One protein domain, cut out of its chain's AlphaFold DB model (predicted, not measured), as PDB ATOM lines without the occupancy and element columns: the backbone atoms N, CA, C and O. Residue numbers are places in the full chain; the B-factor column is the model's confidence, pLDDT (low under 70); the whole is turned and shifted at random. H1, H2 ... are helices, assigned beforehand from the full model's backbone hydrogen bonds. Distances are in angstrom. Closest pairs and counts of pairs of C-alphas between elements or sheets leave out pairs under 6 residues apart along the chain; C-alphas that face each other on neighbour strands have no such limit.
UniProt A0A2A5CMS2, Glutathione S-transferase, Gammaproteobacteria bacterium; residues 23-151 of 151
ATOM      1  N   VAL A  23     -30.554  20.606  15.490       93.69
ATOM      2  CA  VAL A  23     -31.576  19.911  16.252       93.69
ATOM      3  C   VAL A  23     -31.020  19.557  17.631       93.69
ATOM      4  O   VAL A  23     -31.639  19.882  18.648       93.69
ATOM      5  N   SER A  24     -29.820  18.978  17.699       94.50
ATOM      6  CA  SER A  24     -29.126  18.695  18.960       94.50
ATOM      7  C   SER A  24     -28.869  19.970  19.750       94.50
ATOM      8  O   SER A  24     -29.178  20.013  20.937       94.50
ATOM      9  N   MET A  25     -28.370  21.031  19.113       94.06
ATOM     10  CA  MET A  25     -28.119  22.311  19.774       94.06
ATOM     11  C   MET A  25     -29.387  22.863  20.420       94.06
ATOM     12  O   MET A  25     -29.343  23.271  21.581       94.06
ATOM     13  N   LEU A  26     -30.520  22.824  19.717       95.31
ATOM     14  CA  LEU A  26     -31.801  23.268  20.253       95.31
ATOM     15  C   LEU A  26     -32.206  22.456  21.491       95.31
ATOM     16  O   LEU A  26     -32.384  23.019  22.576       95.31
ATOM     17  N   TYR A  27     -32.349  21.135  21.356       97.12
ATOM     18  CA  TYR A  27     -32.905  20.326  22.443       97.12
ATOM     19  C   TYR A  27     -31.935  20.165  23.609       97.12
ATOM     20  O   TYR A  27     -32.364  20.245  24.760       97.12
ATOM     21  N   LEU A  28     -30.636  19.998  23.353       96.44
ATOM     22  CA  LEU A  28     -29.644  19.876  24.419       96.44
ATOM     23  C   LEU A  28     -29.456  21.188  25.179       96.44
ATOM     24  O   LEU A  28     -29.283  21.138  26.397       96.44
ATOM     25  N   SER A  29     -29.573  22.350  24.526       96.88
ATOM     26  CA  SER A  29     -29.555  23.641  25.233       96.88
ATOM     27  C   SER A  29     -30.770  23.797  26.147       96.88
ATOM     28  O   SER A  29     -30.622  24.166  27.313       96.88
ATOM     29  N   LEU A  30     -31.968  23.447  25.666       97.06
ATOM     30  CA  LEU A  30     -33.198  23.500  26.467       97.06
ATOM     31  C   LEU A  30     -33.166  22.514  27.645       97.06
ATOM     32  O   LEU A  30     -33.509  22.869  28.774       97.06
ATOM     33  N   LEU A  31     -32.709  21.283  27.408       95.94
ATOM     34  CA  LEU A  31     -32.556  20.263  28.448       95.94
ATOM     35  C   LEU A  31     -31.486  20.654  29.476       95.94
ATOM     36  O   LEU A  31     -31.675  20.434  30.674       95.94
ATOM     37  N   SER A  32     -30.397  21.284  29.036       95.94
ATOM     38  CA  SER A  32     -29.356  21.806  29.928       95.94
ATOM     39  C   SER A  32     -29.866  22.973  30.769       95.94
ATOM     40  O   SER A  32     -29.605  23.019  31.972       95.94
ATOM     41  N   ALA A  33     -30.667  23.875  30.193       96.31
ATOM     42  CA  ALA A  33     -31.331  24.939  30.946       96.31
ATOM     43  C   ALA A  33     -32.259  24.366  32.033       96.31
ATOM     44  O   ALA A  33     -32.237  24.826  33.179       96.31
ATOM     45  N   LEU A  34     -33.005  23.298  31.721       93.44
ATOM     46  CA  LEU A  34     -33.805  22.567  32.707       93.44
ATOM     47  C   LEU A  34     -32.926  21.929  33.801       93.44
ATOM     48  O   LEU A  34     -33.264  22.002  34.985       93.44
ATOM     49  N   ALA A  35     -31.783  21.341  33.441       94.38
ATOM     50  CA  ALA A  35     -30.842  20.768  34.404       94.38
ATOM     51  C   ALA A  35     -30.255  21.827  35.351       94.38
ATOM     52  O   ALA A  35     -30.174  21.594  36.562       94.38
ATOM     53  N   ILE A  36     -29.921  23.013  34.837       95.88
ATOM     54  CA  ILE A  36     -29.475  24.156  35.645       95.88
ATOM     55  C   ILE A  36     -30.591  24.607  36.590       95.88
ATOM     56  O   ILE A  36     -30.349  24.777  37.785       95.88
ATOM     57  N   PHE A  37     -31.829  24.727  36.106       93.75
ATOM     58  CA  PHE A  37     -32.978  25.090  36.940       93.75
ATOM     59  C   PHE A  37     -33.177  24.128  38.128       93.75
ATOM     60  O   PHE A  37     -33.380  24.557  39.272       93.75
ATOM     61  N   LEU A  38     -33.070  22.817  37.890       90.75
ATOM     62  CA  LEU A  38     -33.157  21.811  38.953       90.75
ATOM     63  C   LEU A  38     -31.955  21.866  39.903       90.75
ATOM     64  O   LEU A  38     -32.127  21.734  41.115       90.75
ATOM     65  N   THR A  39     -30.760  22.126  39.376       93.44
ATOM     66  CA  THR A  39     -29.542  22.292  40.179       93.44
ATOM     67  C   THR A  39     -29.675  23.483  41.126       93.44
ATOM     68  O   THR A  39     -29.487  23.333  42.332       93.44
ATOM     69  N   ILE A  40     -30.110  24.645  40.626       93.38
ATOM     70  CA  ILE A  40     -30.393  25.834  41.446       93.38
ATOM     71  C   ILE A  40     -31.428  25.503  42.527       93.38
ATOM     72  O   ILE A  40     -31.294  25.932  43.674       93.38
ATOM     73  N   SER A  41     -32.445  24.708  42.192       90.00
ATOM     74  CA  SER A  41     -33.462  24.270  43.151       90.00
ATOM     75  C   SER A  41     -32.893  23.407  44.285       90.00
ATOM     76  O   SER A  41     -33.379  23.516  45.413       90.00
ATOM     77  N   VAL A  42     -31.881  22.574  44.015       90.81
ATOM     78  CA  VAL A  42     -31.155  21.792  45.031       90.81
ATOM     79  C   VAL A  42     -30.243  22.690  45.862       90.81
ATOM     80  O   VAL A  42     -30.295  22.620  47.087       90.81
ATOM     81  N   VAL A  43     -29.473  23.579  45.227       91.31
ATOM     82  CA  VAL A  43     -28.575  24.527  45.916       91.31
ATOM     83  C   VAL A  43     -29.356  25.401  46.898       91.31
ATOM     84  O   VAL A  43     -29.001  25.469  48.071       91.31
ATOM     85  N   LYS A  44     -30.476  25.993  46.462       89.94
ATOM     86  CA  LYS A  44     -31.358  26.787  47.334       89.94
ATOM     87  C   LYS A  44     -31.848  25.988  48.542       89.94
ATOM     88  O   LYS A  44     -31.940  26.536  49.636       89.94
ATOM     89  N   MET A  45     -32.148  24.700  48.360       88.44
ATOM     90  CA  MET A  45     -32.585  23.853  49.467       88.44
ATOM     91  C   MET A  45     -31.442  23.546  50.437       88.44
ATOM     92  O   MET A  45     -31.649  23.640  51.638       88.44
ATOM     93  N   ARG A  46     -30.230  23.261  49.944       88.50
ATOM     94  CA  ARG A  46     -29.050  23.037  50.800       88.50
ATOM     95  C   ARG A  46     -28.722  24.244  51.671       88.50
ATOM     96  O   ARG A  46     -28.415  24.076  52.845       88.50
ATOM     97  N   LEU A  47     -28.836  25.447  51.107       88.62
ATOM     98  CA  LEU A  47     -28.660  26.692  51.856       88.62
ATOM     99  C   LEU A  47     -29.738  26.858  52.934       88.62
ATOM    100  O   LEU A  47     -29.435  27.268  54.046       88.62
ATOM    101  N   LYS A  48     -30.991  26.494  52.633       87.69
ATOM    102  CA  LYS A  48     -32.094  26.564  53.600       87.69
ATOM    103  C   LYS A  48     -31.941  25.559  54.749       87.69
ATOM    104  O   LYS A  48     -32.316  25.871  55.872       87.69
ATOM    105  N   THR A  49     -31.430  24.360  54.473       86.44
ATOM    106  CA  THR A  49     -31.302  23.290  55.475       86.44
ATOM    107  C   THR A  49     -29.963  23.289  56.209       86.44
ATOM    108  O   THR A  49     -29.822  22.552  57.177       86.44
ATOM    109  N   ASN A  50     -28.979  24.080  55.759       84.06
ATOM    110  CA  ASN A  50     -27.588  24.045  56.232       84.06
ATOM    111  C   ASN A  50     -26.946  22.642  56.155       84.06
ATOM    112  O   ASN A  50     -26.064  22.300  56.940       84.06
ATOM    113  N   ILE A  51     -27.371  21.814  55.192       80.12
ATOM    114  CA  ILE A  51     -26.829  20.463  54.984       80.12
ATOM    115  C   ILE A  51     -25.763  20.514  53.886       80.12
ATOM    116  O   ILE A  51     -26.076  20.556  52.689       80.12
ATOM    117  N   GLY A  52     -24.495  20.482  54.302       66.50
ATOM    118  CA  GLY A  52     -23.341  20.540  53.398       66.50
ATOM    119  C   GLY A  52     -23.122  19.261  52.578       66.50
ATOM    120  O   GLY A  52     -22.925  19.332  51.368       66.50
ATOM    121  N   LEU A  53     -23.213  18.088  53.209       68.75
ATOM    122  CA  LEU A  53     -23.002  16.771  52.592       68.75
ATOM    123  C   LEU A  53     -24.189  15.850  52.900       68.75
ATOM    124  O   LEU A  53     -24.806  15.963  53.955       68.75
ATOM    125  N   SER A  54     -24.507  14.929  51.981       74.38
ATOM    126  CA  SER A  54     -25.688  14.049  52.053       74.38
ATOM    127  C   SER A  54     -27.029  14.810  51.940       74.38
ATOM    128  O   SER A  54     -27.097  15.897  51.350       74.38
ATOM    129  N   HIS A  55     -28.108  14.195  52.415       70.69
ATOM    130  CA  HIS A  55     -29.476  14.713  52.460       70.69
ATOM    131  C   HIS A  55     -30.003  14.929  53.892       70.69
ATOM    132  O   HIS A  55     -31.086  15.483  54.068       70.69
ATOM    133  N   GLY A  56     -29.242  14.519  54.918       76.06
ATOM    134  CA  GLY A  56     -29.703  14.523  56.312       76.06
ATOM    135  C   GLY A  56     -31.030  13.769  56.471       76.06
ATOM    136  O   GLY A  56     -31.239  12.765  55.789       76.06
ATOM    137  N   ASN A  57     -31.929  14.297  57.310       78.56
ATOM    138  CA  ASN A  57     -33.314  13.825  57.485       78.56
ATOM    139  C   ASN A  57     -34.351  14.693  56.736       78.56
ATOM    140  O   ASN A  57     -35.544  14.617  57.023       78.56
ATOM    141  N   ASP A  58     -33.922  15.539  55.791       84.38
ATOM    142  CA  ASP A  58     -34.844  16.395  55.039       84.38
ATOM    143  C   ASP A  58     -35.330  15.681  53.768       84.38
ATOM    144  O   ASP A  58     -34.643  15.611  52.742       84.38
ATOM    145  N   GLU A  59     -36.556  15.160  53.824       84.31
ATOM    146  CA  GLU A  59     -37.181  14.484  52.686       84.31
ATOM    147  C   GLU A  59     -37.281  15.376  51.445       84.31
ATOM    148  O   GLU A  59     -37.181  14.879  50.324       84.31
ATOM    149  N   SER A  60     -37.466  16.687  51.607       84.75
ATOM    150  CA  SER A  60     -37.624  17.612  50.485       84.75
ATOM    151  C   SER A  60     -36.305  17.830  49.737       84.75
ATOM    152  O   SER A  60     -36.299  17.867  48.498       84.75
ATOM    153  N   LEU A  61     -35.180  17.877  50.462       86.44
ATOM    154  CA  LEU A  61     -33.840  17.900  49.879       86.44
ATOM    155  C   LEU A  61     -33.553  16.590  49.138       86.44
ATOM    156  O   LEU A  61     -33.171  16.631  47.965       86.44
ATOM    157  N   THR A  62     -33.822  15.439  49.765       87.81
ATOM    158  CA  THR A  62     -33.692  14.110  49.134       87.81
ATOM    159  C   THR A  62     -34.464  14.044  47.823       87.81
ATOM    160  O   THR A  62     -33.947  13.619  46.786       87.81
ATOM    161  N   ARG A  63     -35.712  14.513  47.840       84.81
ATOM    162  CA  ARG A  63     -36.588  14.482  46.674       84.81
ATOM    163  C   ARG A  63     -36.007  15.332  45.540       84.81
ATOM    164  O   ARG A  63     -35.955  14.864  44.404       84.81
ATOM    165  N   LYS A  64     -35.545  16.559  45.828       88.31
ATOM    166  CA  LYS A  64     -34.991  17.472  44.809       88.31
ATOM    167  C   LYS A  64     -33.710  16.905  44.194       88.31
ATOM    168  O   LYS A  64     -33.574  16.928  42.972       88.31
ATOM    169  N   ILE A  65     -32.837  16.324  45.021       90.19
ATOM    170  CA  ILE A  65     -31.631  15.616  44.566       90.19
ATOM    171  C   ILE A  65     -32.012  14.478  43.612       90.19
ATOM    172  O   ILE A  65     -31.423  14.362  42.541       90.19
ATOM    173  N   ARG A  66     -33.031  13.667  43.938       89.06
ATOM    174  CA  ARG A  66     -33.458  12.555  43.069       89.06
ATOM    175  C   ARG A  66     -34.067  13.008  41.744       89.06
ATOM    176  O   ARG A  66     -33.872  12.316  40.752       89.06
ATOM    177  N   VAL A  67     -34.767  14.142  41.681       88.12
ATOM    178  CA  VAL A  67     -35.266  14.666  40.390       88.12
ATOM    179  C   VAL A  67     -34.125  15.142  39.513       88.12
ATOM    180  O   VAL A  67     -34.108  14.820  38.329       88.12
ATOM    181  N   GLN A  68     -33.171  15.880  40.088       91.62
ATOM    182  CA  GLN A  68     -31.985  16.323  39.363       91.62
ATOM    183  C   GLN A  68     -31.183  15.117  38.857       91.62
ATOM    184  O   GLN A  68     -30.876  15.049  37.669       91.62
ATOM    185  N   ALA A  69     -30.905  14.146  39.732       91.19
ATOM    186  CA  ALA A  69     -30.189  12.925  39.376       91.19
ATOM    187  C   ALA A  69     -30.913  12.159  38.262       91.19
ATOM    188  O   ALA A  69     -30.299  11.833  37.257       91.19
ATOM    189  N   ASN A  70     -32.231  11.966  38.373       90.25
ATOM    190  CA  ASN A  70     -32.994  11.255  37.351       90.25
ATOM    191  C   ASN A  70     -33.003  11.976  35.993       90.25
ATOM    192  O   ASN A  70     -32.977  11.313  34.956       90.25
ATOM    193  N   LEU A  71     -33.046  13.316  35.967       91.69
ATOM    194  CA  LEU A  71     -32.886  14.055  34.715       91.69
ATOM    195  C   LEU A  71     -31.518  13.753  34.101       91.69
ATOM    196  O   LEU A  71     -31.471  13.375  32.938       91.69
ATOM    197  N   LEU A  72     -30.435  13.878  34.872       94.38
ATOM    198  CA  LEU A  72     -29.072  13.679  34.374       94.38
ATOM    199  C   LEU A  72     -28.806  12.232  33.931       94.38
ATOM    200  O   LEU A  72     -28.243  12.031  32.859       94.38
ATOM    201  N   GLU A  73     -29.277  11.242  34.695       93.56
ATOM    202  CA  GLU A  73     -29.171   9.806  34.383       93.56
ATOM    203  C   GLU A  73     -29.773   9.464  33.011       93.56
ATOM    204  O   GLU A  73     -29.242   8.618  32.301       93.56
ATOM    205  N   ASN A  74     -30.867  10.126  32.620       93.44
ATOM    206  CA  ASN A  74     -31.507   9.894  31.323       93.44
ATOM    207  C   ASN A  74     -31.012  10.856  30.234       93.44
ATOM    208  O   ASN A  74     -30.989  10.488  29.063       93.44
ATOM    209  N   LEU A  75     -30.636  12.083  30.601       95.31
ATOM    210  CA  LEU A  75     -30.154  13.097  29.668       95.31
ATOM    211  C   LEU A  75     -28.800  12.712  29.068       95.31
ATOM    212  O   LEU A  75     -28.601  12.942  27.885       95.31
ATOM    213  N   LEU A  76     -27.897  12.105  29.846       96.19
ATOM    214  CA  LEU A  76     -26.588  11.662  29.351       96.19
ATOM    215  C   LEU A  76     -26.686  10.672  28.174       96.19
ATOM    216  O   LEU A  76     -26.192  11.002  27.095       96.19
ATOM    217  N   PRO A  77     -27.323   9.490  28.323       96.44
ATOM    218  CA  PRO A  77     -27.431   8.537  27.220       96.44
ATOM    219  C   PRO A  77     -28.250   9.106  26.059       96.44
ATOM    220  O   PRO A  77     -27.897   8.887  24.904       96.44
ATOM    221  N   PHE A  78     -29.297   9.886  26.351       97.31
ATOM    222  CA  PHE A  78     -30.072  10.574  25.324       97.31
ATOM    223  C   PHE A  78     -29.200  11.521  24.492       97.31
ATOM    224  O   PHE A  78     -29.194  11.414  23.274       97.31
ATOM    225  N   ALA A  79     -28.439  12.412  25.133       97.19
ATOM    226  CA  ALA A  79     -27.649  13.430  24.448       97.19
ATOM    227  C   ALA A  79     -26.604  12.822  23.514       97.19
ATOM    228  O   ALA A  79     -26.461  13.271  22.380       97.19
ATOM    229  N   ILE A  80     -25.930  11.764  23.972       97.12
ATOM    230  CA  ILE A  80     -24.939  11.044  23.171       97.12
ATOM    231  C   ILE A  80     -25.610  10.419  21.944       97.12
ATOM    232  O   ILE A  80     -25.197  10.675  20.817       97.12
ATOM    233  N   LEU A  81     -26.673   9.635  22.141       97.38
ATOM    234  CA  LEU A  81     -27.344   8.935  21.044       97.38
ATOM    235  C   LEU A  81     -28.035   9.883  20.058       97.38
ATOM    236  O   LEU A  81     -28.130   9.570  18.872       97.38
ATOM    237  N   PHE A  82     -28.527  11.022  20.541       96.69
ATOM    238  CA  PHE A  82     -29.202  12.032  19.733       96.69
ATOM    239  C   PHE A  82     -28.224  12.749  18.801       96.69
ATOM    240  O   PHE A  82     -28.478  12.841  17.602       96.69
ATOM    241  N   VAL A  83     -27.067  13.156  19.335       95.00
ATOM    242  CA  VAL A  83     -25.976  13.743  18.546       95.00
ATOM    243  C   VAL A  83     -25.457  12.747  17.516       95.00
ATOM    244  O   VAL A  83     -25.306  13.109  16.354       95.00
ATOM    245  N   LEU A  84     -25.242  11.483  17.901       94.19
ATOM    246  CA  LEU A  84     -24.797  10.444  16.966       94.19
ATOM    247  C   LEU A  84     -25.810  10.201  15.841       94.19
ATOM    248  O   LEU A  84     -25.425  10.101  14.676       94.19
ATOM    249  N   ALA A  85     -27.105  10.171  16.168       93.94
ATOM    250  CA  ALA A  85     -28.153  10.021  15.169       93.94
ATOM    251  C   ALA A  85     -28.162  11.200  14.179       93.94
ATOM    252  O   ALA A  85     -28.231  10.975  12.970       93.94
ATOM    253  N   GLU A  86     -28.021  12.440  14.654       92.50
ATOM    254  CA  GLU A  86     -27.935  13.621  13.785       92.50
ATOM    255  C   GLU A  86     -26.656  13.638  12.941       92.50
ATOM    256  O   GLU A  86     -26.719  13.893  11.740       92.50
ATOM    257  N   MET A  87     -25.512  13.266  13.525       89.94
ATOM    258  CA  MET A  87     -24.236  13.127  12.811       89.94
ATOM    259  C   MET A  87     -24.279  12.047  11.728       89.94
ATOM    260  O   MET A  87     -23.613  12.181  10.706       89.94
ATOM    261  N   SER A  88     -25.077  10.994  11.920       88.75
ATOM    262  CA  SER A  88     -25.291   9.960  10.899       88.75
ATOM    263  C   SER A  88     -26.157  10.432   9.721       88.75
ATOM    264  O   SER A  88     -26.424   9.654   8.808       88.75
ATOM    265  N   GLY A  89     -26.633  11.684   9.745       85.62
ATOM    266  CA  GLY A  89     -27.529  12.234   8.732       85.62
ATOM    267  C   GLY A  89     -28.947  11.666   8.808       85.62
ATOM    268  O   GLY A  89     -29.659  11.664   7.803       85.62
ATOM    269  N   PHE A  90     -29.363  11.151   9.973       87.06
ATOM    270  CA  PHE A  90     -30.699  10.586  10.139       87.06
ATOM    271  C   PHE A  90     -31.789  11.663  10.031       87.06
ATOM    272  O   PHE A  90     -31.547  12.852  10.229       87.06
ATOM    273  N   TYR A  91     -33.019  11.244   9.725       88.38
ATOM    274  CA  TYR A  91     -34.115  12.153   9.386       88.38
ATOM    275  C   TYR A  91     -34.365  13.232  10.459       88.38
ATOM    276  O   TYR A  91     -34.775  12.933  11.582       88.38
ATOM    277  N   ALA A  92     -34.219  14.508  10.086       89.94
ATOM    278  CA  ALA A  92     -34.374  15.642  11.005       89.94
ATOM    279  C   ALA A  92     -35.755  15.699  11.690       89.94
ATOM    280  O   ALA A  92     -35.851  16.030  12.870       89.94
ATOM    281  N   ILE A  93     -36.834  15.323  10.989       93.88
ATOM    282  CA  ILE A  93     -38.195  15.270  11.559       93.88
ATOM    283  C   ILE A  93     -38.263  14.269  12.715       93.88
ATOM    284  O   ILE A  93     -38.849  14.563  13.756       93.88
ATOM    285  N   PHE A  94     -37.635  13.102  12.551       94.69
ATOM    286  CA  PHE A  94     -37.571  12.097  13.605       94.69
ATOM    287  C   PHE A  94     -36.856  12.658  14.837       94.69
ATOM    288  O   PHE A  94     -37.366  12.543  15.949       94.69
ATOM    289  N   LEU A  95     -35.729  13.344  14.634       95.31
ATOM    290  CA  LEU A  95     -34.983  13.984  15.716       95.31
ATOM    291  C   LEU A  95     -35.807  15.073  16.418       95.31
ATOM    292  O   LEU A  95     -35.835  15.109  17.644       95.31
ATOM    293  N   HIS A  96     -36.557  15.903  15.690       96.62
ATOM    294  CA  HIS A  96     -37.455  16.885  16.309       96.62
ATOM    295  C   HIS A  96     -38.547  16.244  17.168       96.62
ATOM    296  O   HIS A  96     -38.792  16.699  18.285       96.62
ATOM    297  N   VAL A  97     -39.183  15.175  16.684       96.69
ATOM    298  CA  VAL A  97     -40.203  14.447  17.453       96.69
ATOM    299  C   VAL A  97     -39.585  13.848  18.713       96.69
ATOM    300  O   VAL A  97     -40.091  14.070  19.812       96.69
ATOM    301  N   VAL A  98     -38.461  13.148  18.569       96.19
ATOM    302  CA  VAL A  98     -37.756  12.513  19.686       96.19
ATOM    303  C   VAL A  98     -37.300  13.549  20.719       96.19
ATOM    304  O   VAL A  98     -37.548  13.378  21.913       96.19
ATOM    305  N   GLY A  99     -36.699  14.652  20.272       96.00
ATOM    306  CA  GLY A  99     -36.251  15.750  21.126       96.00
ATOM    307  C   GLY A  99     -37.397  16.452  21.850       96.00
ATOM    308  O   GLY A  99     -37.318  16.671  23.062       96.00
ATOM    309  N   ALA A 100     -38.494  16.752  21.148       96.44
ATOM    310  CA  ALA A 100     -39.659  17.406  21.735       96.44
ATOM    311  C   ALA A 100     -40.355  16.511  22.765       96.44
ATOM    312  O   ALA A 100     -40.646  16.962  23.872       96.44
ATOM    313  N   VAL A 101     -40.575  15.234  22.436       95.50
ATOM    314  CA  VAL A 101     -41.193  14.269  23.354       95.50
ATOM    315  C   VAL A 101     -40.320  14.072  24.589       95.50
ATOM    316  O   VAL A 101     -40.840  14.105  25.705       95.50
ATOM    317  N   PHE A 102     -39.001  13.932  24.425       94.94
ATOM    318  CA  PHE A 102     -38.088  13.793  25.556       94.94
ATOM    319  C   PHE A 102     -38.100  15.042  26.451       94.94
ATOM    320  O   PHE A 102     -38.248  14.923  27.668       94.94
ATOM    321  N   LEU A 103     -38.025  16.246  25.873       94.75
ATOM    322  CA  LEU A 103     -38.098  17.503  26.623       94.75
ATOM    323  C   LEU A 103     -39.420  17.637  27.392       94.75
ATOM    324  O   LEU A 103     -39.402  17.888  28.599       94.75
ATOM    325  N   LEU A 104     -40.559  17.414  26.731       92.50
ATOM    326  CA  LEU A 104     -41.882  17.497  27.355       92.50
ATOM    327  C   LEU A 104     -42.060  16.451  28.457       92.50
ATOM    328  O   LEU A 104     -42.574  16.772  29.527       92.50
ATOM    329  N   ALA A 105     -41.579  15.224  28.246       90.25
ATOM    330  CA  ALA A 105     -41.596  14.178  29.261       90.25
ATOM    331  C   ALA A 105     -40.805  14.593  30.513       90.25
ATOM    332  O   ALA A 105     -41.244  14.352  31.641       90.25
ATOM    333  N   ARG A 106     -39.665  15.273  30.334       89.31
ATOM    334  CA  ARG A 106     -38.828  15.762  31.439       89.31
ATOM    335  C   ARG A 106     -39.436  16.963  32.149       89.31
ATOM    336  O   ARG A 106     -39.399  17.009  33.380       89.31
ATOM    337  N   MET A 107     -40.064  17.877  31.414       87.25
ATOM    338  CA  MET A 107     -40.843  18.971  31.996       87.25
ATOM    339  C   MET A 107     -42.044  18.441  32.790       87.25
ATOM    340  O   MET A 107     -42.245  18.852  33.929       87.25
ATOM    341  N   ALA A 108     -42.792  17.475  32.249       84.38
ATOM    342  CA  ALA A 108     -43.916  16.836  32.933       84.38
ATOM    343  C   ALA A 108     -43.472  16.071  34.190       84.38
ATOM    344  O   ALA A 108     -44.137  16.146  35.222       84.38
ATOM    345  N   HIS A 109     -42.323  15.389  34.144       79.62
ATOM    346  CA  HIS A 109     -41.740  14.726  35.310       79.62
ATOM    347  C   HIS A 109     -41.316  15.738  36.393       79.62
ATOM    348  O   HIS A 109     -41.601  15.538  37.576       79.62
ATOM    349  N   ALA A 110     -40.677  16.847  35.999       75.69
ATOM    350  CA  ALA A 110     -40.296  17.929  36.910       75.69
ATOM    351  C   ALA A 110     -41.519  18.656  37.501       75.69
ATOM    352  O   ALA A 110     -41.528  18.986  38.685       75.69
ATOM    353  N   TYR A 111     -42.583  18.850  36.719       75.25
ATOM    354  CA  TYR A 111     -43.835  19.452  37.180       75.25
ATOM    355  C   TYR A 111     -44.638  18.512  38.088       75.25
ATOM    356  O   TYR A 111     -45.114  18.920  39.146       75.25
ATOM    357  N   GLY A 112     -44.716  17.223  37.746       66.31
ATOM    358  CA  GLY A 112     -45.370  16.190  38.556       66.31
ATOM    359  C   GLY A 112     -44.735  15.997  39.937       66.31
ATOM    360  O   GLY A 112     -45.329  15.361  40.806       66.31
ATOM    361  N   PHE A 113     -43.548  16.561  40.153       60.75
ATOM    362  CA  PHE A 113     -42.882  16.632  41.442       60.75
ATOM    363  C   PHE A 113     -43.306  17.840  42.296       60.75
ATOM    364  O   PHE A 113     -43.267  17.766  43.522       60.75
ATOM    365  N   SER A 114     -43.725  18.938  41.662       59.34
ATOM    366  CA  SER A 114     -44.181  20.157  42.341       59.34
ATOM    367  C   SER A 114     -45.503  19.969  43.089       59.34
ATOM    368  O   SER A 114     -45.798  20.757  43.980       59.34
ATOM    369  N   GLN A 115     -46.313  18.977  42.709       55.94
ATOM    370  CA  GLN A 115     -47.729  18.945  43.089       55.94
ATOM    371  C   GLN A 115     -48.075  17.946  44.203       55.94
ATOM    372  O   GLN A 115     -48.988  18.215  44.973       55.94
ATOM    373  N   THR A 116     -47.374  16.811  44.353       52.00
ATOM    374  CA  THR A 116     -47.764  15.791  45.353       52.00
ATOM    375  C   THR A 116     -46.607  14.904  45.824       52.00
ATOM    376  O   THR A 116     -45.731  14.552  45.038       52.00
ATOM    377  N   SER A 117     -46.658  14.451  47.083       49.06
ATOM    378  CA  SER A 117     -45.743  13.455  47.677       49.06
ATOM    379  C   SER A 117     -46.013  11.997  47.238       49.06
ATOM    380  O   SER A 117     -45.227  11.116  47.573       49.06
ATOM    381  N   GLY A 118     -47.103  11.729  46.503       54.88
ATOM    382  CA  GLY A 118     -47.540  10.383  46.089       54.88
ATOM    383  C   GLY A 118     -47.089   9.936  44.685       54.88
ATOM    384  O   GLY A 118     -46.261  10.580  44.034       54.88
ATOM    385  N   LYS A 119     -47.654   8.812  44.203       49.38
ATOM    386  CA  LYS A 119     -47.544   8.336  42.807       49.38
ATOM    387  C   LYS A 119     -48.196   9.367  41.878       49.38
ATOM    388  O   LYS A 119     -49.388   9.276  41.604       49.38
ATOM    389  N   SER A 120     -47.443  10.359  41.409       58.38
ATOM    390  CA  SER A 120     -47.982  11.285  40.417       58.38
ATOM    391  C   SER A 120     -47.926  10.631  39.030       58.38
ATOM    392  O   SER A 120     -46.870  10.124  38.636       58.38
ATOM    393  N   PRO A 121     -49.030  10.615  38.263       60.03
ATOM    394  CA  PRO A 121     -49.049  10.038  36.917       60.03
ATOM    395  C   PRO A 121     -47.982  10.666  36.004       60.03
ATOM    396  O   PRO A 121     -47.384   9.967  35.187       60.03
ATOM    397  N   GLY A 122     -47.632  11.941  36.222       63.44
ATOM    398  CA  GLY A 122     -46.527  12.614  35.528       63.44
ATOM    399  C   GLY A 122     -45.153  11.958  35.724       63.44
ATOM    400  O   GLY A 122     -44.334  11.991  34.807       63.44
ATOM    401  N   ARG A 123     -44.897  11.293  36.862       69.12
ATOM    402  CA  ARG A 123     -43.647  10.536  37.078       69.12
ATOM    403  C   ARG A 123     -43.592   9.283  36.216       69.12
ATOM    404  O   ARG A 123     -42.562   9.005  35.605       69.12
ATOM    405  N   TYR A 124     -44.699   8.547  36.162       74.44
ATOM    406  CA  TYR A 124     -44.785   7.293  35.420       74.44
ATOM    407  C   TYR A 124     -44.683   7.541  33.913       74.44
ATOM    408  O   TYR A 124     -43.740   7.073  33.276       74.44
ATOM    409  N   TYR A 125     -45.581   8.363  33.363       78.06
ATOM    410  CA  TYR A 125     -45.601   8.646  31.928       78.06
ATOM    411  C   TYR A 125     -44.337   9.375  31.461       78.06
ATOM    412  O   TYR A 125     -43.807   9.042  30.405       78.06
ATOM    413  N   GLY A 126     -43.792  10.301  32.262       80.50
ATOM    414  CA  GLY A 126     -42.546  10.998  31.925       80.50
ATOM    415  C   GLY A 126     -41.330  10.066  31.860       80.50
ATOM    416  O   GLY A 126     -40.487  10.201  30.970       80.50
ATOM    417  N   THR A 127     -41.252   9.079  32.758       83.19
ATOM    418  CA  THR A 127     -40.159   8.091  32.757       83.19
ATOM    419  C   THR A 127     -40.275   7.156  31.561       83.19
ATOM    420  O   THR A 127     -39.321   7.019  30.797       83.19
ATOM    421  N   VAL A 128     -41.463   6.581  31.355       88.50
ATOM    422  CA  VAL A 128     -41.725   5.639  30.259       88.50
ATOM    423  C   VAL A 128     -41.488   6.301  28.905       88.50
ATOM    424  O   VAL A 128     -40.746   5.760  28.090       88.50
ATOM    425  N   ALA A 129     -42.033   7.500  28.682       88.62
ATOM    426  CA  ALA A 129     -41.844   8.227  27.427       88.62
ATOM    427  C   ALA A 129     -40.361   8.486  27.133       88.62
ATOM    428  O   ALA A 129     -39.903   8.306  26.009       88.62
ATOM    429  N   SER A 130     -39.582   8.845  28.152       90.06
ATOM    430  CA  SER A 130     -38.158   9.101  27.961       90.06
ATOM    431  C   SER A 130     -37.358   7.844  27.626       90.06
ATOM    432  O   SER A 130     -36.459   7.903  26.793       90.06
ATOM    433  N   TRP A 131     -37.670   6.713  28.262       92.81
ATOM    434  CA  TRP A 131     -37.027   5.439  27.940       92.81
ATOM    435  C   TRP A 131     -37.386   4.969  26.538       92.81
ATOM    436  O   TRP A 131     -36.498   4.533  25.811       92.81
ATOM    437  N   LEU A 132     -38.643   5.134  26.120       95.44
ATOM    438  CA  LEU A 132     -39.061   4.843  24.749       95.44
ATOM    439  C   LEU A 132     -38.259   5.661  23.729       95.44
ATOM    440  O   LEU A 132     -37.813   5.106  22.730       95.44
ATOM    441  N   MET A 133     -38.016   6.949  23.994       95.88
ATOM    442  CA  MET A 133     -37.201   7.794  23.110       95.88
ATOM    443  C   MET A 133     -35.730   7.357  23.064       95.88
ATOM    444  O   MET A 133     -35.138   7.328  21.989       95.88
ATOM    445  N   ILE A 134     -35.147   6.964  24.200       96.00
ATOM    446  CA  ILE A 134     -33.778   6.422  24.238       96.00
ATOM    447  C   ILE A 134     -33.698   5.109  23.449       96.00
ATOM    448  O   ILE A 134     -32.799   4.947  22.632       96.00
ATOM    449  N   ILE A 135     -34.655   4.195  23.634       97.38
ATOM    450  CA  ILE A 135     -34.711   2.919  22.904       97.38
ATOM    451  C   ILE A 135     -34.862   3.153  21.397       97.38
ATOM    452  O   ILE A 135     -34.187   2.497  20.605       97.38
ATOM    453  N   ALA A 136     -35.693   4.115  20.993       96.38
ATOM    454  CA  ALA A 136     -35.838   4.486  19.590       96.38
ATOM    455  C   ALA A 136     -34.503   4.964  18.994       96.38
ATOM    456  O   ALA A 136     -34.113   4.508  17.919       96.38
ATOM    457  N   LEU A 137     -33.760   5.817  19.710       97.12
ATOM    458  CA  LEU A 137     -32.429   6.257  19.282       97.12
ATOM    459  C   LEU A 137     -31.414   5.110  19.236       97.12
ATOM    460  O   LEU A 137     -30.595   5.080  18.321       97.12
ATOM    461  N   ILE A 138     -31.466   4.159  20.174       97.62
ATOM    462  CA  ILE A 138     -30.622   2.952  20.135       97.62
ATOM    463  C   ILE A 138     -30.878   2.182  18.835       97.62
ATOM    464  O   ILE A 138     -29.932   1.876  18.114       97.62
ATOM    465  N   GLY A 139     -32.145   1.913  18.509       96.25
ATOM    466  CA  GLY A 139     -32.513   1.187  17.291       96.25
ATOM    467  C   GLY A 139     -32.033   1.888  16.021       96.25
ATOM    468  O   GLY A 139     -31.448   1.248  15.150       96.25
ATOM    469  N   VAL A 140     -32.206   3.211  15.949       94.69
ATOM    470  CA  VAL A 140     -31.723   4.029  14.828       94.69
ATOM    471  C   VAL A 140     -30.206   3.952  14.684       94.69
ATOM    472  O   VAL A 140     -29.710   3.678  13.594       94.69
ATOM    473  N   ASN A 141     -29.460   4.151  15.771       95.56
ATOM    474  CA  ASN A 141     -27.998   4.124  15.726       95.56
ATOM    475  C   ASN A 141     -27.465   2.729  15.348       95.56
ATOM    476  O   ASN A 141     -26.517   2.626  14.570       95.56
ATOM    477  N   LEU A 142     -28.095   1.655  15.840       96.06
ATOM    478  CA  LEU A 142     -27.739   0.284  15.460       96.06
ATOM    479  C   LEU A 142     -28.023   0.008  13.982       96.06
ATOM    480  O   LEU A 142     -27.172  -0.554  13.295       96.06
ATOM    481  N   TYR A 143     -29.185   0.432  13.479       93.94
ATOM    482  CA  TYR A 143     -29.530   0.298  12.066       93.94
ATOM    483  C   TYR A 143     -28.515   1.019  11.170       93.94
ATOM    484  O   TYR A 143     -27.978   0.415  10.240       93.94
ATOM    485  N   GLN A 144     -28.189   2.273  11.500       90.88
ATOM    486  CA  GLN A 144     -27.209   3.068  10.759       90.88
ATOM    487  C   GLN A 144     -25.830   2.394  10.770       90.88
ATOM    488  O   GLN A 144     -25.212   2.240   9.717       90.88
ATOM    489  N   SER A 145     -25.386   1.898  11.931       92.69
ATOM    490  CA  SER A 145     -24.114   1.182  12.054       92.69
ATOM    491  C   SER A 145     -24.071  -0.077  11.184       92.69
ATOM    492  O   SER A 145     -23.122  -0.253  10.427       92.69
ATOM    493  N   ILE A 146     -25.108  -0.918  11.212       93.81
ATOM    494  CA  ILE A 146     -25.146  -2.147  10.404       93.81
ATOM    495  C   ILE A 146     -25.159  -1.814   8.911       93.81
ATOM    496  O   ILE A 146     -24.408  -2.409   8.142       93.81
ATOM    497  N   SER A 147     -25.965  -0.831   8.505       89.38
ATOM    498  CA  SER A 147     -26.051  -0.422   7.101       89.38
ATOM    499  C   SER A 147     -24.713   0.084   6.551       89.38
ATOM    500  O   SER A 147     -24.416  -0.133   5.380       89.38
ATOM    501  N   SER A 148     -23.868   0.683   7.397       85.81
ATOM    502  CA  SER A 148     -22.539   1.158   7.001       85.81
ATOM    503  C   SER A 148     -21.518   0.044   6.736       85.81
ATOM    504  O   SER A 148     -20.527   0.299   6.066       85.81
ATOM    505  N   PHE A 149     -21.746  -1.179   7.227       87.69
ATOM    506  CA  PHE A 149     -20.880  -2.335   6.945       87.69
ATOM    507  C   PHE A 149     -21.292  -3.114   5.692       87.69
ATOM    508  O   PHE A 149     -20.520  -3.934   5.200       87.69
ATOM    509  N   LEU A 150     -22.529  -2.923   5.226       82.94
ATOM    510  CA  LEU A 150     -23.102  -3.662   4.098       82.94
ATOM    511  C   LEU A 150     -22.949  -2.931   2.755       82.94
ATOM    512  O   LEU A 150     -23.213  -3.539   1.718       82.94
ATOM    513  N   ASN A 151     -22.551  -1.657   2.783       68.88
ATOM    514  CA  ASN A 151     -22.268  -0.819   1.616       68.88
ATOM    515  C   ASN A 151     -20.764  -0.578   1.491       68.88
ATOM    516  O   ASN A 151     -20.289  -0.494   0.338       68.88
TER     517      ASN A 151
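AT A GLANCE: This is residues 23 to 151 of the 151 residues of the protein "Glutathione S-transferase" of Gammaproteobacteria bacterium (UniProt A0A2A5CMS2). Four long helices make an up-and-down bundle drawn out into a rod, with H2 and H3 side by side in the middle and H1 and H4 on either side of that pair. H4 reaches past the rest at one end of the rod, where residues 146 to 151 stick out free. The printed part has 129 residues, of which 110 are in the four named helices H1, H2, H3 and H4, in that order along the chain; the class is all helix, with no named strand. The whole is only just loose, close to compact, with a radius of gyration of the C-alphas of 17.1 A and spans of 60 by 28 by 22 A.

IN THESE COORDINATES: H1 is residues 23 to 49, 39.4 A from first to last C-alpha, and begins with C-alpha 23 at (-31.576, 19.911, 16.252). H2, residues 59 to 87, is 41.9 A long and has a kink of 27 degrees near residue 77. H3, residues 92 to 115, is 34.9 A long and begins with C-alpha 92 at (-34.374, 15.642, 11.005). H4, residues 121 to 150, is the longest helix with 30 residues and 44.0 A, and ends with C-alpha 150 at (-23.102, -3.662, 4.098).

HOW THE PARTS SIT: In the bundle of H1, H2, H3 and H4, each helix runs against the one before it in the chain, which is what up and down means. H1 and H2 are a helical hairpin and touch at a shallow tilt of 16 degrees, opposite ways; their closest C-alphas, those of Leu 38 and Gln 68, are 5.6 A apart. H1 touches H3 with residues 23 to 34 alone, the closest C-alphas being those of Tyr 27 and Gly 99 at 5.8 A. H2 and H3, a hairpin, touch at 0 degrees, a shallow tilt, opposite ways, with the C-alphas of Val 67 and Ala 110 closest at 6.9 A. H3 and H4 are a hairpin at a shallow tilt of 24 degrees; their closest C-alphas, those of Ala 105 and Gly 126, are 4.3 A apart, and H4 touches H3 with residues 121 to 133 alone. Residues 74 to 85 of H2 touch residues 130 to 141 of H4, the closest C-alphas being those of Phe 78 and Ile 134 at 5.7 A. H1 and H4 are apart. Every O i to N i+4 pair is within hydrogen-bond range in H1, against 24 of 25 in H2, 18 of 20 in H3 and 24 of 26 in H4.

THE WHOLE: The two C-alphas farthest apart, those of Asn 50 and Asn 151, are 60.2 A from each other. The printed part has no cut and ends at the chain's last residue, 151. The links H2 to H3 and H3 to H4 are tight, and H1 to H2 is short. The mean pLDDT of the printed part is 87.2; residues 52 to 53, 112 to 123 and 151 are under 70.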